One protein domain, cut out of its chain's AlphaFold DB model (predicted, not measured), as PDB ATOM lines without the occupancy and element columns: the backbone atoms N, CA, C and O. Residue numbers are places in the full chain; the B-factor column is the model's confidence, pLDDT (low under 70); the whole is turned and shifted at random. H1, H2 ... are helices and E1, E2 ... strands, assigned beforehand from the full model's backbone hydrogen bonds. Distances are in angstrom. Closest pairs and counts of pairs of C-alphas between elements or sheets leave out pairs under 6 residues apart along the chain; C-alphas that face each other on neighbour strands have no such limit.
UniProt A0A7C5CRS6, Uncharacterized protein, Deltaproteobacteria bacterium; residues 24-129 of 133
ATOM      1  N   ILE A  24     131.209 154.337 129.518       90.50
ATOM      2  CA  ILE A  24     129.841 154.629 129.065       90.50
ATOM      3  C   ILE A  24     128.872 154.671 130.254       90.50
ATOM      4  O   ILE A  24     127.941 155.476 130.306       90.50
ATOM      5  N   ARG A  25     129.053 153.761 131.219       91.56
ATOM      6  CA  ARG A  25     128.197 153.667 132.407       91.56
ATOM      7  C   ARG A  25     128.942 153.049 133.572       91.56
ATOM      8  O   ARG A  25     129.695 152.103 133.378       91.56
ATOM      9  N   GLU A  26     128.634 153.491 134.785       94.81
ATOM     10  CA  GLU A  26     129.127 152.877 136.017       94.81
ATOM     11  C   GLU A  26     128.035 152.747 137.083       94.81
ATOM     12  O   GLU A  26     127.054 153.495 137.100       94.81
ATOM     13  N   ALA A  27     128.182 151.752 137.955       93.56
ATOM     14  CA  ALA A  27     127.322 151.552 139.109       93.56
ATOM     15  C   ALA A  27     128.019 150.721 140.191       93.56
ATOM     16  O   ALA A  27     128.717 149.748 139.905       93.56
ATOM     17  N   LEU A  28     127.735 151.034 141.455       92.06
ATOM     18  CA  LEU A  28     128.013 150.138 142.577       92.06
ATOM     19  C   LEU A  28     126.798 149.239 142.801       92.06
ATOM     20  O   LEU A  28     125.723 149.709 143.181       92.06
ATOM     21  N   VAL A  29     126.957 147.940 142.557       89.94
ATOM     22  CA  VAL A  29     125.850 146.981 142.619       89.94
ATOM     23  C   VAL A  29     126.045 146.038 143.806       89.94
ATOM     24  O   VAL A  29     127.058 145.341 143.860       89.94
ATOM     25  N   PRO A  30     125.100 145.966 144.762       90.19
ATOM     26  CA  PRO A  30     125.152 144.976 145.830       90.19
ATOM     27  C   PRO A  30     124.843 143.588 145.261       90.19
ATOM     28  O   PRO A  30     123.751 143.343 144.736       90.19
ATOM     29  N   VAL A  31     125.792 142.665 145.381       90.44
ATOM     30  CA  VAL A  31     125.724 141.341 144.756       90.44
ATOM     31  C   VAL A  31     125.932 140.228 145.776       90.44
ATOM     32  O   VAL A  31     126.642 140.374 146.765       90.44
ATOM     33  N   LYS A  32     125.284 139.091 145.532       90.25
ATOM     34  CA  LYS A  32     125.509 137.828 146.246       90.25
ATOM     35  C   LYS A  32     126.373 136.875 145.428       90.25
ATOM     36  O   LYS A  32     127.070 136.029 145.995       90.25
ATOM     37  N   ARG A  33     126.317 137.002 144.099       91.94
ATOM     38  CA  ARG A  33     127.062 136.152 143.179       91.94
ATOM     39  C   ARG A  33     127.293 136.837 141.840       91.94
ATOM     40  O   ARG A  33     126.394 137.496 141.325       91.94
ATOM     41  N   VAL A  34     128.469 136.618 141.268       94.06
ATOM     42  CA  VAL A  34     128.814 136.953 139.885       94.06
ATOM     43  C   VAL A  34     129.353 135.690 139.224       94.06
ATOM     44  O   VAL A  34     130.267 135.057 139.752       94.06
ATOM     45  N   ILE A  35     128.782 135.314 138.084       94.62
ATOM     46  CA  ILE A  35     129.213 134.168 137.282       94.62
ATOM     47  C   ILE A  35     129.522 134.675 135.882       94.62
ATOM     48  O   ILE A  35     128.666 135.284 135.241       94.62
ATOM     49  N   VAL A  36     130.729 134.397 135.401       95.56
ATOM     50  CA  VAL A  36     131.125 134.672 134.019       95.56
ATOM     51  C   VAL A  36     131.388 133.341 133.334       95.56
ATOM     52  O   VAL A  36     132.223 132.569 133.803       95.56
ATOM     53  N   VAL A  37     130.665 133.071 132.249       96.31
ATOM     54  CA  VAL A  37     130.773 131.846 131.447       96.31
ATOM     55  C   VAL A  37     131.335 132.211 130.081       96.31
ATOM     56  O   VAL A  37     130.762 133.043 129.373       96.31
ATOM     57  N   SER A  38     132.439 131.578 129.702       95.94
ATOM     58  CA  SER A  38     133.071 131.710 128.391       95.94
ATOM     59  C   SER A  38     132.900 130.430 127.576       95.94
ATOM     60  O   SER A  38     132.727 129.341 128.120       95.94
ATOM     61  N   GLY A  39     132.930 130.567 126.252       94.81
ATOM     62  CA  GLY A  39     133.079 129.428 125.349       94.81
ATOM     63  C   GLY A  39     134.504 128.875 125.325       94.81
ATOM     64  O   GLY A  39     134.698 127.750 124.873       94.81
ATOM     65  N   ASP A  40     135.469 129.644 125.826       93.00
ATOM     66  CA  ASP A  40     136.879 129.280 125.875       93.00
ATOM     67  C   ASP A  40     137.275 128.866 127.301       93.00
ATOM     68  O   ASP A  40     136.562 129.114 128.280       93.00
ATOM     69  N   THR A  41     138.439 128.232 127.438       91.88
ATOM     70  CA  THR A  41     139.000 127.933 128.756       91.88
ATOM     71  C   THR A  41     139.509 129.211 129.430       91.88
ATOM     72  O   THR A  41     140.080 130.098 128.797       91.88
ATOM     73  N   ILE A  42     139.308 129.295 130.744       91.12
ATOM     74  CA  ILE A  42     139.732 130.370 131.641       91.12
ATOM     75  C   ILE A  42     140.782 129.775 132.590       91.12
ATOM     76  O   ILE A  42     140.433 129.266 133.659       91.12
ATOM     77  N   PRO A  43     142.080 129.829 132.241       84.94
ATOM     78  CA  PRO A  43     143.137 129.167 133.011       84.94
ATOM     79  C   PRO A  43     143.186 129.590 134.485       84.94
ATOM     80  O   PRO A  43     143.511 128.794 135.360       84.94
ATOM     81  N   GLN A  44     142.829 130.843 134.770       84.50
ATOM     82  CA  GLN A  44     142.821 131.429 136.111       84.50
ATOM     83  C   GLN A  44     141.717 130.855 137.012       84.50
ATOM     84  O   GLN A  44     141.816 130.978 138.230       84.50
ATOM     85  N   ALA A  45     140.680 130.242 136.434       84.62
ATOM     86  CA  ALA A  45     139.621 129.556 137.173       84.62
ATOM     87  C   ALA A  45     139.915 128.056 137.383       84.62
ATOM     88  O   ALA A  45     139.237 127.408 138.176       84.62
ATOM     89  N   GLY A  46     140.934 127.517 136.707       85.50
ATOM     90  CA  GLY A  46     141.389 126.134 136.827       85.50
ATOM     91  C   GLY A  46     141.620 125.451 135.472       85.50
ATOM     92  O   GLY A  46     141.283 126.004 134.421       85.50
ATOM     93  N   PRO A  47     142.182 124.227 135.473       83.44
ATOM     94  CA  PRO A  47     142.374 123.447 134.253       83.44
ATOM     95  C   PRO A  47     141.026 123.175 133.578       83.44
ATOM     96  O   PRO A  47     140.117 122.643 134.210       83.44
ATOM     97  N   ASN A  48     140.892 123.538 132.300       89.50
ATOM     98  CA  ASN A  48     139.669 123.373 131.498       89.50
ATOM     99  C   ASN A  48     138.413 124.083 132.039       89.50
ATOM    100  O   ASN A  48     137.310 123.817 131.564       89.50
ATOM    101  N   ALA A  49     138.547 124.986 133.013       91.75
ATOM    102  CA  ALA A  49     137.409 125.729 133.531       91.75
ATOM    103  C   ALA A  49     136.894 126.699 132.462       91.75
ATOM    104  O   ALA A  49     137.656 127.505 131.948       91.75
ATOM    105  N   THR A  50     135.606 126.653 132.141       95.06
ATOM    106  CA  THR A  50     134.952 127.597 131.211       95.06
ATOM    107  C   THR A  50     134.156 128.674 131.940       95.06
ATOM    108  O   THR A  50     133.543 129.545 131.326       95.06
ATOM    109  N   GLN A  51     134.159 128.638 133.273       94.25
ATOM    110  CA  GLN A  51     133.444 129.591 134.106       94.25
ATOM    111  C   GLN A  51     134.295 130.056 135.282       94.25
ATOM    112  O   GLN A  51     135.098 129.298 135.826       94.25
ATOM    113  N   ILE A  52     134.049 131.286 135.717       92.69
ATOM    114  CA  ILE A  52     134.572 131.842 136.963       92.69
ATOM    115  C   ILE A  52     133.409 132.335 137.823       92.69
ATOM    116  O   ILE A  52     132.476 132.972 137.329       92.69
ATOM    117  N   VAL A  53     133.456 132.005 139.115       92.94
ATOM    118  CA  VAL A  53     132.384 132.292 140.074       92.94
ATOM    119  C   VAL A  53     132.947 133.075 141.251       92.94
ATOM    120  O   VAL A  53     133.819 132.583 141.972       92.94
ATOM    121  N   PHE A  54     132.384 134.261 141.474       92.19
ATOM    122  CA  PHE A  54     132.556 135.036 142.695       92.19
ATOM    123  C   PHE A  54     131.281 134.952 143.529       92.19
ATOM    124  O   PHE A  54     130.191 135.212 143.022       92.19
ATOM    125  N   SER A  55     131.383 134.584 144.803       90.50
ATOM    126  CA  SER A  55     130.215 134.420 145.678       90.50
ATOM    127  C   SER A  55     130.573 134.686 147.138       90.50
ATOM    128  O   SER A  55     131.733 134.606 147.542       90.50
ATOM    129  N   THR A  56     129.564 134.995 147.951       82.44
ATOM    130  CA  THR A  56     129.717 135.075 149.413       82.44
ATOM    131  C   THR A  56     129.737 133.697 150.083       82.44
ATOM    132  O   THR A  56     130.240 133.569 151.194       82.44
ATOM    133  N   ALA A  57     129.207 132.659 149.421       76.44
ATOM    134  CA  ALA A  57     128.945 131.336 150.008       76.44
ATOM    135  C   ALA A  57     129.754 130.177 149.378       76.44
ATOM    136  O   ALA A  57     129.348 129.023 149.475       76.44
ATOM    137  N   GLY A  58     130.865 130.465 148.691       67.12
ATOM    138  CA  GLY A  58     131.729 129.463 148.044       67.12
ATOM    139  C   GLY A  58     132.493 130.031 146.840       67.12
ATOM    140  O   GLY A  58     132.199 131.136 146.402       67.12
ATOM    141  N   GLY A  59     133.463 129.299 146.286       72.00
ATOM    142  CA  GLY A  59     134.274 129.780 145.153       72.00
ATOM    143  C   GLY A  59     135.232 130.919 145.530       72.00
ATOM    144  O   GLY A  59     135.744 130.958 146.650       72.00
ATOM    145  N   ILE A  60     135.491 131.846 144.598       82.81
ATOM    146  CA  ILE A  60     136.303 133.036 144.886       82.81
ATOM    147  C   ILE A  60     135.440 134.018 145.686       82.81
ATOM    148  O   ILE A  60     134.320 134.343 145.296       82.81
ATOM    149  N   GLY A  61     135.942 134.495 146.825       87.12
ATOM    150  CA  GLY A  61     135.180 135.410 147.675       87.12
ATOM    151  C   GLY A  61     134.834 136.713 146.950       87.12
ATOM    152  O   GLY A  61     135.721 137.346 146.381       87.12
ATOM    153  N   LEU A  62     133.570 137.143 147.021       88.81
ATOM    154  CA  LEU A  62     133.115 138.407 146.419       88.81
ATOM    155  C   LEU A  62     133.894 139.635 146.899       88.81
ATOM    156  O   LEU A  62     134.161 140.525 146.107       88.81
ATOM    157  N   LYS A  63     134.348 139.638 148.155       87.81
ATOM    158  CA  LYS A  63     135.248 140.664 148.709       87.81
ATOM    159  C   LYS A  63     136.561 140.859 147.936       87.81
ATOM    160  O   LYS A  63     137.240 141.856 148.143       87.81
ATOM    161  N   ASN A  64     136.953 139.880 147.119       89.88
ATOM    162  CA  ASN A  64     138.147 139.956 146.283       89.88
ATOM    163  C   ASN A  64     137.832 140.521 144.891       89.88
ATOM    164  O   ASN A  64     138.762 140.769 144.138       89.88
ATOM    165  N   LEU A  65     136.560 140.674 144.514       92.38
ATOM    166  CA  LEU A  65     136.159 141.268 143.245       92.38
ATOM    167  C   LEU A  65     136.071 142.784 143.417       92.38
ATOM    168  O   LEU A  65     135.142 143.290 144.034       92.38
ATOM    169  N   GLU A  66     137.043 143.496 142.858       91.81
ATOM    170  CA  GLU A  66     137.114 144.957 142.947       91.81
ATOM    171  C   GLU A  66     136.217 145.591 141.879       91.81
ATOM    172  O   GLU A  66     135.461 146.525 142.151       91.81
ATOM    173  N   ARG A  67     136.280 145.063 140.649       93.94
ATOM    174  CA  ARG A  67     135.603 145.656 139.495       93.94
ATOM    175  C   ARG A  67     135.234 144.630 138.431       93.94
ATOM    176  O   ARG A  67     135.967 143.671 138.191       93.94
ATOM    177  N   LEU A  68     134.115 144.877 137.763       96.19
ATOM    178  CA  LEU A  68     133.612 144.111 136.633       96.19
ATOM    179  C   LEU A  68     133.273 145.071 135.489       96.19
ATOM    180  O   LEU A  68     132.285 145.799 135.561       96.19
ATOM    181  N   ASP A  69     134.067 145.047 134.427       96.62
ATOM    182  CA  ASP A  69     133.821 145.855 133.239       96.62
ATOM    183  C   ASP A  69     133.222 144.984 132.129       96.62
ATOM    184  O   ASP A  69     133.796 143.964 131.740       96.62
ATOM    185  N   ILE A  70     132.074 145.401 131.604       96.69
ATOM    186  CA  ILE A  70     131.473 144.872 130.381       96.69
ATOM    187  C   ILE A  70     132.049 145.687 129.229       96.69
ATOM    188  O   ILE A  70     131.813 146.891 129.142       96.69
ATOM    189  N   VAL A  71     132.825 145.041 128.364       96.06
ATOM    190  CA  VAL A  71     133.483 145.721 127.248       96.06
ATOM    191  C   VAL A  71     132.584 145.637 126.031       96.06
ATOM    192  O   VAL A  71     132.262 144.533 125.581       96.06
ATOM    193  N   VAL A  72     132.193 146.789 125.502       95.31
ATOM    194  CA  VAL A  72     131.341 146.900 124.316       95.31
ATOM    195  C   VAL A  72     132.074 147.631 123.204       95.31
ATOM    196  O   VAL A  72     132.915 148.485 123.469       95.31
ATOM    197  N   ASP A  73     131.790 147.283 121.955       91.62
ATOM    198  CA  ASP A  73     132.283 148.047 120.812       91.62
ATOM    199  C   ASP A  73     131.407 149.279 120.518       91.62
ATOM    200  O   ASP A  73     130.415 149.557 121.193       91.62
ATOM    201  N   ARG A  74     131.765 150.015 119.462       86.00
ATOM    202  CA  ARG A  74     131.031 151.196 118.976       86.00
ATOM    203  C   ARG A  74     129.593 150.924 118.511       86.00
ATOM    204  O   ARG A  74     128.874 151.869 118.212       86.00
ATOM    205  N   TYR A  75     129.205 149.660 118.367       89.81
ATOM    206  CA  TYR A  75     127.854 149.224 118.015       89.81
ATOM    207  C   TYR A  75     127.130 148.619 119.226       89.81
ATOM    208  O   TYR A  75     126.135 147.916 119.052       89.81
ATOM    209  N   GLU A  76     127.649 148.859 120.436       86.25
ATOM    210  CA  GLU A  76     127.149 148.332 121.708       86.25
ATOM    211  C   GLU A  76     127.162 146.796 121.792       86.25
ATOM    212  O   GLU A  76     126.505 146.199 122.648       86.25
ATOM    213  N   GLN A  77     127.941 146.120 120.937       93.19
ATOM    214  CA  GLN A  77     128.084 144.672 121.012       93.19
ATOM    215  C   GLN A  77     129.122 144.286 122.056       93.19
ATOM    216  O   GLN A  77     130.234 144.815 122.081       93.19
ATOM    217  N   VAL A  78     128.771 143.316 122.900       94.38
ATOM    218  CA  VAL A  78     129.661 142.804 123.945       94.38
ATOM    219  C   VAL A  78     130.843 142.071 123.312       94.38
ATOM    220  O   VAL A  78     130.683 141.025 122.685       94.38
ATOM    221  N   GLN A  79     132.042 142.597 123.540       95.38
ATOM    222  CA  GLN A  79     133.311 142.018 123.090       95.38
ATOM    223  C   GLN A  79     133.917 141.074 124.136       95.38
ATOM    224  O   GLN A  79     134.650 140.135 123.809       95.38
ATOM    225  N   GLY A  80     133.609 141.312 125.411       96.19
ATOM    226  CA  GLY A  80     134.106 140.511 126.516       96.19
ATOM    227  C   GLY A  80     133.828 141.140 127.872       96.19
ATOM    228  O   GLY A  80     133.109 142.131 127.997       96.19
ATOM    229  N   VAL A  81     134.420 140.547 128.902       97.00
ATOM    230  CA  VAL A  81     134.320 141.020 130.283       97.00
ATOM    231  C   VAL A  81     135.720 141.107 130.879       97.00
ATOM    232  O   VAL A  81     136.475 140.136 130.826       97.00
ATOM    233  N   ARG A  82     136.073 142.251 131.470       95.88
ATOM    234  CA  ARG A  82     137.279 142.395 132.298       95.88
ATOM    235  C   ARG A  82     136.894 142.295 133.767       95.88
ATOM    236  O   ARG A  82     136.048 143.032 134.256       95.88
ATOM    237  N   ILE A  83     137.557 141.396 134.478       95.06
ATOM    238  CA  ILE A  83     137.420 141.209 135.919       95.06
ATOM    239  C   ILE A  83     138.686 141.744 136.573       95.06
ATOM    240  O   ILE A  83     139.771 141.238 136.292       95.06
ATOM    241  N   THR A  84     138.555 142.725 137.458       93.88
ATOM    242  CA  THR A  84     139.648 143.187 138.320       93.88
ATOM    243  C   THR A  84     139.430 142.635 139.720       93.88
ATOM    244  O   THR A  84     138.381 142.847 140.328       93.88
ATOM    245  N   TYR A  85     140.407 141.897 140.231       91.44
ATOM    246  CA  TYR A  85     140.286 141.173 141.486       91.44
ATOM    247  C   TYR A  85     141.584 141.191 142.288       91.44
ATOM    248  O   TYR A  85     142.686 141.243 141.743       91.44
ATOM    249  N   ARG A  86     141.450 141.118 143.607       90.50
ATOM    250  CA  ARG A  86     142.557 141.061 144.552       90.50
ATOM    251  C   ARG A  86     142.990 139.618 144.801       90.50
ATOM    252  O   ARG A  86     142.185 138.733 145.082       90.50
ATOM    253  N   THR A  87     144.296 139.399 144.742       85.06
ATOM    254  CA  THR A  87     144.991 138.174 145.136       85.06
ATOM    255  C   THR A  87     145.884 138.464 146.343       85.06
ATOM    256  O   THR A  87     146.729 139.356 146.304       85.06
ATOM    257  N   GLY A  88     145.694 137.731 147.442       79.62
ATOM    258  CA  GLY A  88     146.403 138.013 148.695       79.62
ATOM    259  C   GLY A  88     146.028 139.374 149.302       79.62
ATOM    260  O   GLY A  88     144.907 139.850 149.128       79.62
ATOM    261  N   ALA A  89     146.953 139.993 150.041       75.75
ATOM    262  CA  ALA A  89     146.676 141.221 150.793       75.75
ATOM    263  C   ALA A  89     146.590 142.487 149.915       75.75
ATOM    264  O   ALA A  89     145.780 143.377 150.186       75.75
ATOM    265  N   THR A  90     147.402 142.579 148.859       78.44
ATOM    266  CA  THR A  90     147.610 143.846 148.130       78.44
ATOM    267  C   THR A  90     147.745 143.707 146.619       78.44
ATOM    268  O   THR A  90     147.711 144.719 145.926       78.44
ATOM    269  N   ILE A  91     147.877 142.494 146.076       87.00
ATOM    270  CA  ILE A  91     148.107 142.327 144.638       87.00
ATOM    271  C   ILE A  91     146.763 142.343 143.931       87.00
ATOM    272  O   ILE A  91     146.020 141.366 143.984       87.00
ATOM    273  N   ILE A  92     146.463 143.423 143.235       89.94
ATOM    274  CA  ILE A  92     145.318 143.471 142.335       89.94
ATOM    275  C   ILE A  92     145.759 142.875 140.985       89.94
ATOM    276  O   ILE A  92     146.932 142.921 140.609       89.94
ATOM    277  N   ARG A  93     144.839 142.220 140.284       89.88
ATOM    278  CA  ARG A  93     145.036 141.636 138.956       89.88
ATOM    279  C   ARG A  93     143.819 141.928 138.101       89.88
ATOM    280  O   ARG A  93     142.714 142.049 138.621       89.88
ATOM    281  N   SER A  94     144.019 141.970 136.791       92.00
ATOM    282  CA  SER A  94     142.924 142.035 135.829       92.00
ATOM    283  C   SER A  94     142.981 140.860 134.870       92.00
ATOM    284  O   SER A  94     144.053 140.457 134.421       92.00
ATOM    285  N   LEU A  95     141.810 140.318 134.559       92.50
ATOM    286  CA  LEU A  95     141.607 139.225 133.625       92.50
ATOM    287  C   LEU A  95     140.555 139.646 132.608       92.50
ATOM    288  O   LEU A  95     139.418 139.917 132.981       92.50
ATOM    289  N   TYR A  96     140.930 139.680 131.334       94.81
ATOM    290  CA  TYR A  96     139.985 139.886 130.246       94.81
ATOM    291  C   TYR A  96     139.550 138.541 129.665       94.81
ATOM    292  O   TYR A  96     140.388 137.730 129.272       94.81
ATOM    293  N   ILE A  97     138.241 138.317 129.618       95.31
ATOM    294  CA  ILE A  97     137.616 137.081 129.158       95.31
ATOM    295  C   ILE A  97     136.832 137.400 127.885       95.31
ATOM    296  O   ILE A  97     135.917 138.227 127.892       95.31
ATOM    297  N   LYS A  98     137.207 136.739 126.790       94.00
ATOM    298  CA  LYS A  98     136.529 136.824 125.490       94.00
ATOM    299  C   LYS A  98     135.470 135.722 125.362       94.00
ATOM    300  O   LYS A  98     135.322 134.884 126.253       94.00
ATOM    301  N   ASN A  99     134.734 135.739 124.248       95.19
ATOM    302  CA  ASN A  99     133.761 134.701 123.884       95.19
ATOM    303  C   ASN A  99     132.747 134.415 125.009       95.19
ATOM    304  O   ASN A  99     132.461 133.265 125.349       95.19
ATOM    305  N   ILE A 100     132.243 135.483 125.631       96.00
ATOM    306  CA  ILE A 100     131.301 135.393 126.745       96.00
ATOM    307  C   ILE A 100     129.998 134.772 126.249       96.00
ATOM    308  O   ILE A 100     129.380 135.262 125.308       96.00
ATOM    309  N   LYS A 101     129.582 133.684 126.897       96.00
ATOM    310  CA  LYS A 101     128.288 133.036 126.656       96.00
ATOM    311  C   LYS A 101     127.228 133.532 127.621       96.00
ATOM    312  O   LYS A 101     126.071 133.660 127.238       96.00
ATOM    313  N   ALA A 102     127.622 133.817 128.860       96.00
ATOM    314  CA  ALA A 102     126.727 134.373 129.859       96.00
ATOM    315  C   ALA A 102     127.490 135.196 130.901       96.00
ATOM    316  O   ALA A 102     128.590 134.834 131.324       96.00
ATOM    317  N   LEU A 103     126.850 136.271 131.352       95.94
ATOM    318  CA  LEU A 103     127.209 137.010 132.553       95.94
ATOM    319  C   LEU A 103     125.984 137.019 133.468       95.94
ATOM    320  O   LEU A 103     124.954 137.592 133.121       95.94
ATOM    321  N   VAL A 104     126.087 136.370 134.625       95.06
ATOM    322  CA  VAL A 104     124.992 136.273 135.597       95.06
ATOM    323  C   VAL A 104     125.374 137.034 136.852       95.06
ATOM    324  O   VAL A 104     126.419 136.784 137.450       95.06
ATOM    325  N   ILE A 105     124.510 137.960 137.260       93.38
ATOM    326  CA  ILE A 105     124.698 138.775 138.458       93.38
ATOM    327  C   ILE A 105     123.483 138.586 139.355       93.38
ATOM    328  O   ILE A 105     122.394 139.090 139.081       93.38
ATOM    329  N   GLU A 106     123.676 137.859 140.449       91.56
ATOM    330  CA  GLU A 106     122.657 137.699 141.478       91.56
ATOM    331  C   GLU A 106     122.761 138.874 142.448       91.56
ATOM    332  O   GLU A 106     123.731 138.995 143.205       91.56
ATOM    333  N   LYS A 107     121.753 139.749 142.441       88.00
ATOM    334  CA  LYS A 107     121.685 140.870 143.384       88.00
ATOM    335  C   LYS A 107     121.511 140.358 144.810       88.00
ATOM    336  O   LYS A 107     120.772 139.405 145.060       88.00
ATOM    337  N   ALA A 108     122.173 141.011 145.759       85.38
ATOM    338  CA  ALA A 108     121.928 140.734 147.167       85.38
ATOM    339  C   ALA A 108     120.497 141.158 147.532       85.38
ATOM    340  O   ALA A 108     120.049 142.245 147.157       85.38
ATOM    341  N   ALA A 109     119.780 140.308 148.273       79.25
ATOM    342  CA  ALA A 109     118.465 140.658 148.794       79.25
ATOM    343  C   ALA A 109     118.566 141.903 149.686       79.25
ATOM    344  O   ALA A 109     119.563 142.108 150.389       79.25
ATOM    345  N   ALA A 110     117.524 142.733 149.671       64.56
ATOM    346  CA  ALA A 110     117.463 143.919 150.505       64.56
ATOM    347  C   ALA A 110     117.261 143.529 151.983       64.56
ATOM    348  O   ALA A 110     116.151 143.557 152.492       64.56
ATOM    349  N   GLN A 111     118.332 143.136 152.674       60.78
ATOM    350  CA  GLN A 111     118.305 142.895 154.116       60.78
ATOM    351  C   GLN A 111     118.781 144.139 154.869       60.78
ATOM    352  O   GLN A 111     119.801 144.736 154.510       60.78
ATOM    353  N   ILE A 112     118.004 144.553 155.869       55.91
ATOM    354  CA  ILE A 112     118.312 145.681 156.751       55.91
ATOM    355  C   ILE A 112     119.406 145.225 157.728       55.91
ATOM    356  O   ILE A 112     119.269 144.183 158.359       55.91
ATOM    357  N   GLY A 113     120.508 145.978 157.823       54.94
ATOM    358  CA  GLY A 113     121.594 145.736 158.788       54.94
ATOM    359  C   GLY A 113     122.718 144.785 158.348       54.94
ATOM    360  O   GLY A 113     123.736 144.710 159.029       54.94
ATOM    361  N   ALA A 114     122.598 144.099 157.207       60.81
ATOM    362  CA  ALA A 114     123.672 143.252 156.680       60.81
ATOM    363  C   ALA A 114     124.663 144.063 155.824       60.81
ATOM    364  O   ALA A 114     124.250 144.781 154.907       60.81
ATOM    365  N   LYS A 115     125.973 143.909 156.072       63.78
ATOM    366  CA  LYS A 115     127.021 144.416 155.171       63.78
ATOM    367  C   LYS A 115     126.883 143.696 153.827       63.78
ATOM    368  O   LYS A 115     126.991 142.473 153.771       63.78
ATOM    369  N   ARG A 116     126.603 144.448 152.761       70.06
ATOM    370  CA  ARG A 116     126.491 143.911 151.399       70.06
ATOM    371  C   ARG A 116     127.823 144.083 150.693       70.06
ATOM    372  O   ARG A 116     128.364 145.185 150.698       70.06
ATOM    373  N   ASP A 117     128.309 143.020 150.067       82.38
ATOM    374  CA  ASP A 117     129.425 143.138 149.138       82.38
ATOM    375  C   ASP A 117     128.915 143.853 147.881       82.38
ATOM    376  O   ASP A 117     127.964 143.414 147.223       82.38
ATOM    377  N   THR A 118     129.495 145.012 147.594       88.38
ATOM    378  CA  THR A 118     129.197 145.800 146.398       88.38
ATOM    379  C   THR A 118     130.296 145.588 145.380       88.38
ATOM    380  O   THR A 118     131.468 145.716 145.718       88.38
ATOM    381  N   VAL A 119     129.920 145.321 144.136       90.94
ATOM    382  CA  VAL A 119     130.859 145.247 143.018       90.94
ATOM    383  C   VAL A 119     130.745 146.522 142.206       90.94
ATOM    384  O   VAL A 119     129.639 146.940 141.850       90.94
ATOM    385  N   HIS A 120     131.891 147.130 141.906       94.88
ATOM    386  CA  HIS A 120     131.957 148.225 140.956       94.88
ATOM    387  C   HIS A 120     131.800 147.668 139.543       94.88
ATOM    388  O   HIS A 120     132.659 146.950 139.039       94.88
ATOM    389  N   MET A 121     130.668 147.961 138.920       95.75
ATOM    390  CA  MET A 121     130.354 147.532 137.571       95.75
ATOM    391  C   MET A 121     130.450 148.695 136.602       95.75
ATOM    392  O   MET A 121     129.914 149.764 136.888       95.75
ATOM    393  N   ARG A 122     131.053 148.468 135.436       95.81
ATOM    394  CA  ARG A 122     131.108 149.467 134.366       95.81
ATOM    395  C   ARG A 122     130.792 148.869 133.005       95.81
ATOM    396  O   ARG A 122     130.961 147.672 132.792       95.81
ATOM    397  N   ILE A 123     130.345 149.714 132.089       94.88
ATOM    398  CA  ILE A 123     130.300 149.451 130.653       94.88
ATOM    399  C   ILE A 123     131.354 150.361 130.030       94.88
ATOM    400  O   ILE A 123     131.322 151.567 130.269       94.88
ATOM    401  N   VAL A 124     132.303 149.782 129.297       94.50
ATOM    402  CA  VAL A 124     133.493 150.487 128.800       94.50
ATOM    403  C   VAL A 124     133.775 150.145 127.341       94.50
ATOM    404  O   VAL A 124     133.408 149.061 126.876       94.50
ATOM    405  N   THR A 125     134.465 151.034 126.635       92.94
ATOM    406  CA  THR A 125     135.008 150.754 125.298       92.94
ATOM    407  C   THR A 125     136.300 149.922 125.379       92.94
ATOM    408  O   THR A 125     136.902 149.813 126.449       92.94
ATOM    409  N   PRO A 126     136.769 149.284 124.289       90.81
ATOM    410  CA  PRO A 126     137.980 148.462 124.331       90.81
ATOM    411  C   PRO A 126     139.252 149.261 124.635       90.81
ATOM    412  O   PRO A 126     140.203 148.692 125.164       90.81
ATOM    413  N   ASP A 127     139.277 150.560 124.340       86.75
ATOM    414  CA  ASP A 127     140.442 151.420 124.570       86.75
ATOM    415  C   ASP A 127     140.744 151.590 126.075       86.75
ATOM    416  O   ASP A 127     141.908 151.604 126.479       86.75
ATOM    417  N   GLU A 128     139.710 151.527 126.927       87.06
ATOM    418  CA  GLU A 128     139.815 151.456 128.400       87.06
ATOM    419  C   GLU A 128     140.543 150.199 128.906       87.06
ATOM    420  O   GLU A 128     140.889 150.092 130.090       87.06
ATOM    421  N   LEU A 129     140.767 149.196 128.047       83.88
ATOM    422  CA  LEU A 129     141.559 148.019 128.407       83.88
ATOM    423  C   LEU A 129     143.053 148.321 128.522       83.88
ATOM    424  O   LEU A 129     143.753 147.568 129.198       83.88
TER     425      LEU A 129
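Overview. This is residues 24 to 129 of the 133 residues of an uncharacterized protein of Deltaproteobacteria bacterium (UniProt A0A7C5CRS6). One twisted sheet is folded over on itself into a small two-layered sandwich, its strands crossed from layer to layer: E2, residues 31 to 38 of E1 and E6 make one layer, and residues 25 to 30 of E1 with E7, E3, E4 and E5 make the other. E1 runs through both layers with a sharp bend at residue 30, the tight turn from E5 to E6 joins them a second time, and the short helix H1 lies on the outside of the second layer. The printed part has 106 residues, with seven named strands and one named helix in the order E1 E2 E3 E4 E5 E6 E7 H1, and its class is mostly strand. The sheet is branched and mixed, with E3 and E7 its one parallel pair. The whole is compact, with a radius of gyration of the C-alphas of 13.7 A and spans of 41 by 34 by 27 A.

Arrangement. Look first at E1, residues 24 to 38, which bends by 121 degrees at residue 30 and has three neighbours in staggered pairing. On one side of it, beside its residues 32 to 37, find E2, residues 51 to 55: the two are an antiparallel hairpin, with N 34 and O 54 within hydrogen-bond range at 2.8 A. On the same side, beside residues 24 to 31, is E7, residues 118 to 124, antiparallel to E1, with N 27 and O 121 at 2.8 A. On the other side is E6, residues 100 to 107, antiparallel to E1, with N 35 and O 104 at 2.9 A. Go on from E7 to E3, residues 65 to 72: the two are parallel at 23 degrees, and N 68 and O 120 are 2.8 A apart. E3 and E4, residues 78 to 87, are an antiparallel hairpin at 165 degrees, with N 69 and O 82 at 2.8 A. E4 and E5, residues 91 to 98, are the next hairpin, antiparallel at 159 degrees, with N 83 and O 95 at 2.8 A. E3, E4 and E5 form a meander, each strand the antiparallel neighbour of the one before. E2, E5 and E6 are edge strands. The closest C-alphas of E4 and E6 are those of Gly 80 and Ile 100, 5.8 A apart, while E3 and E6 are apart. H1, residues 126 to 129, is on the sheet at a height of 8.4 A, only just over E3, with 3 of its C-alphas falling on that strand. H1 is too short for any O i to N i+4 pair, but its one O i to N i+3 pair is within range.

Along the chain. Find C-alpha 24 at (129.841, 154.629, 129.065), where E1 begins; its end, C-alpha 38, is 23.2 A away. E4, from Val 78 to Thr 87, is 26.6 A long, and E5 returns over 23.0 A from C-alpha 91 at (148.107, 142.327, 144.638). E3 measures 20.3 A, E6 20.0 A, E7 18.7 A and E2 12.9 A. H1 ends at C-alpha 129, at (141.559, 148.019, 128.407).

Size, cuts and confidence. The two C-alphas farthest apart are those of Tyr 75 and Gly 113, at 41.4 A. The printed part has no cut. The link from E1 to E2, residues 39 to 50, is long; after E2, residues 60 to 61 pair in parallel with residues 54 to 55 of that strand. Mean pLDDT of the printed part is 88.6, and the model's confidence falls under 70 at residue 58 and residues 110 to 115.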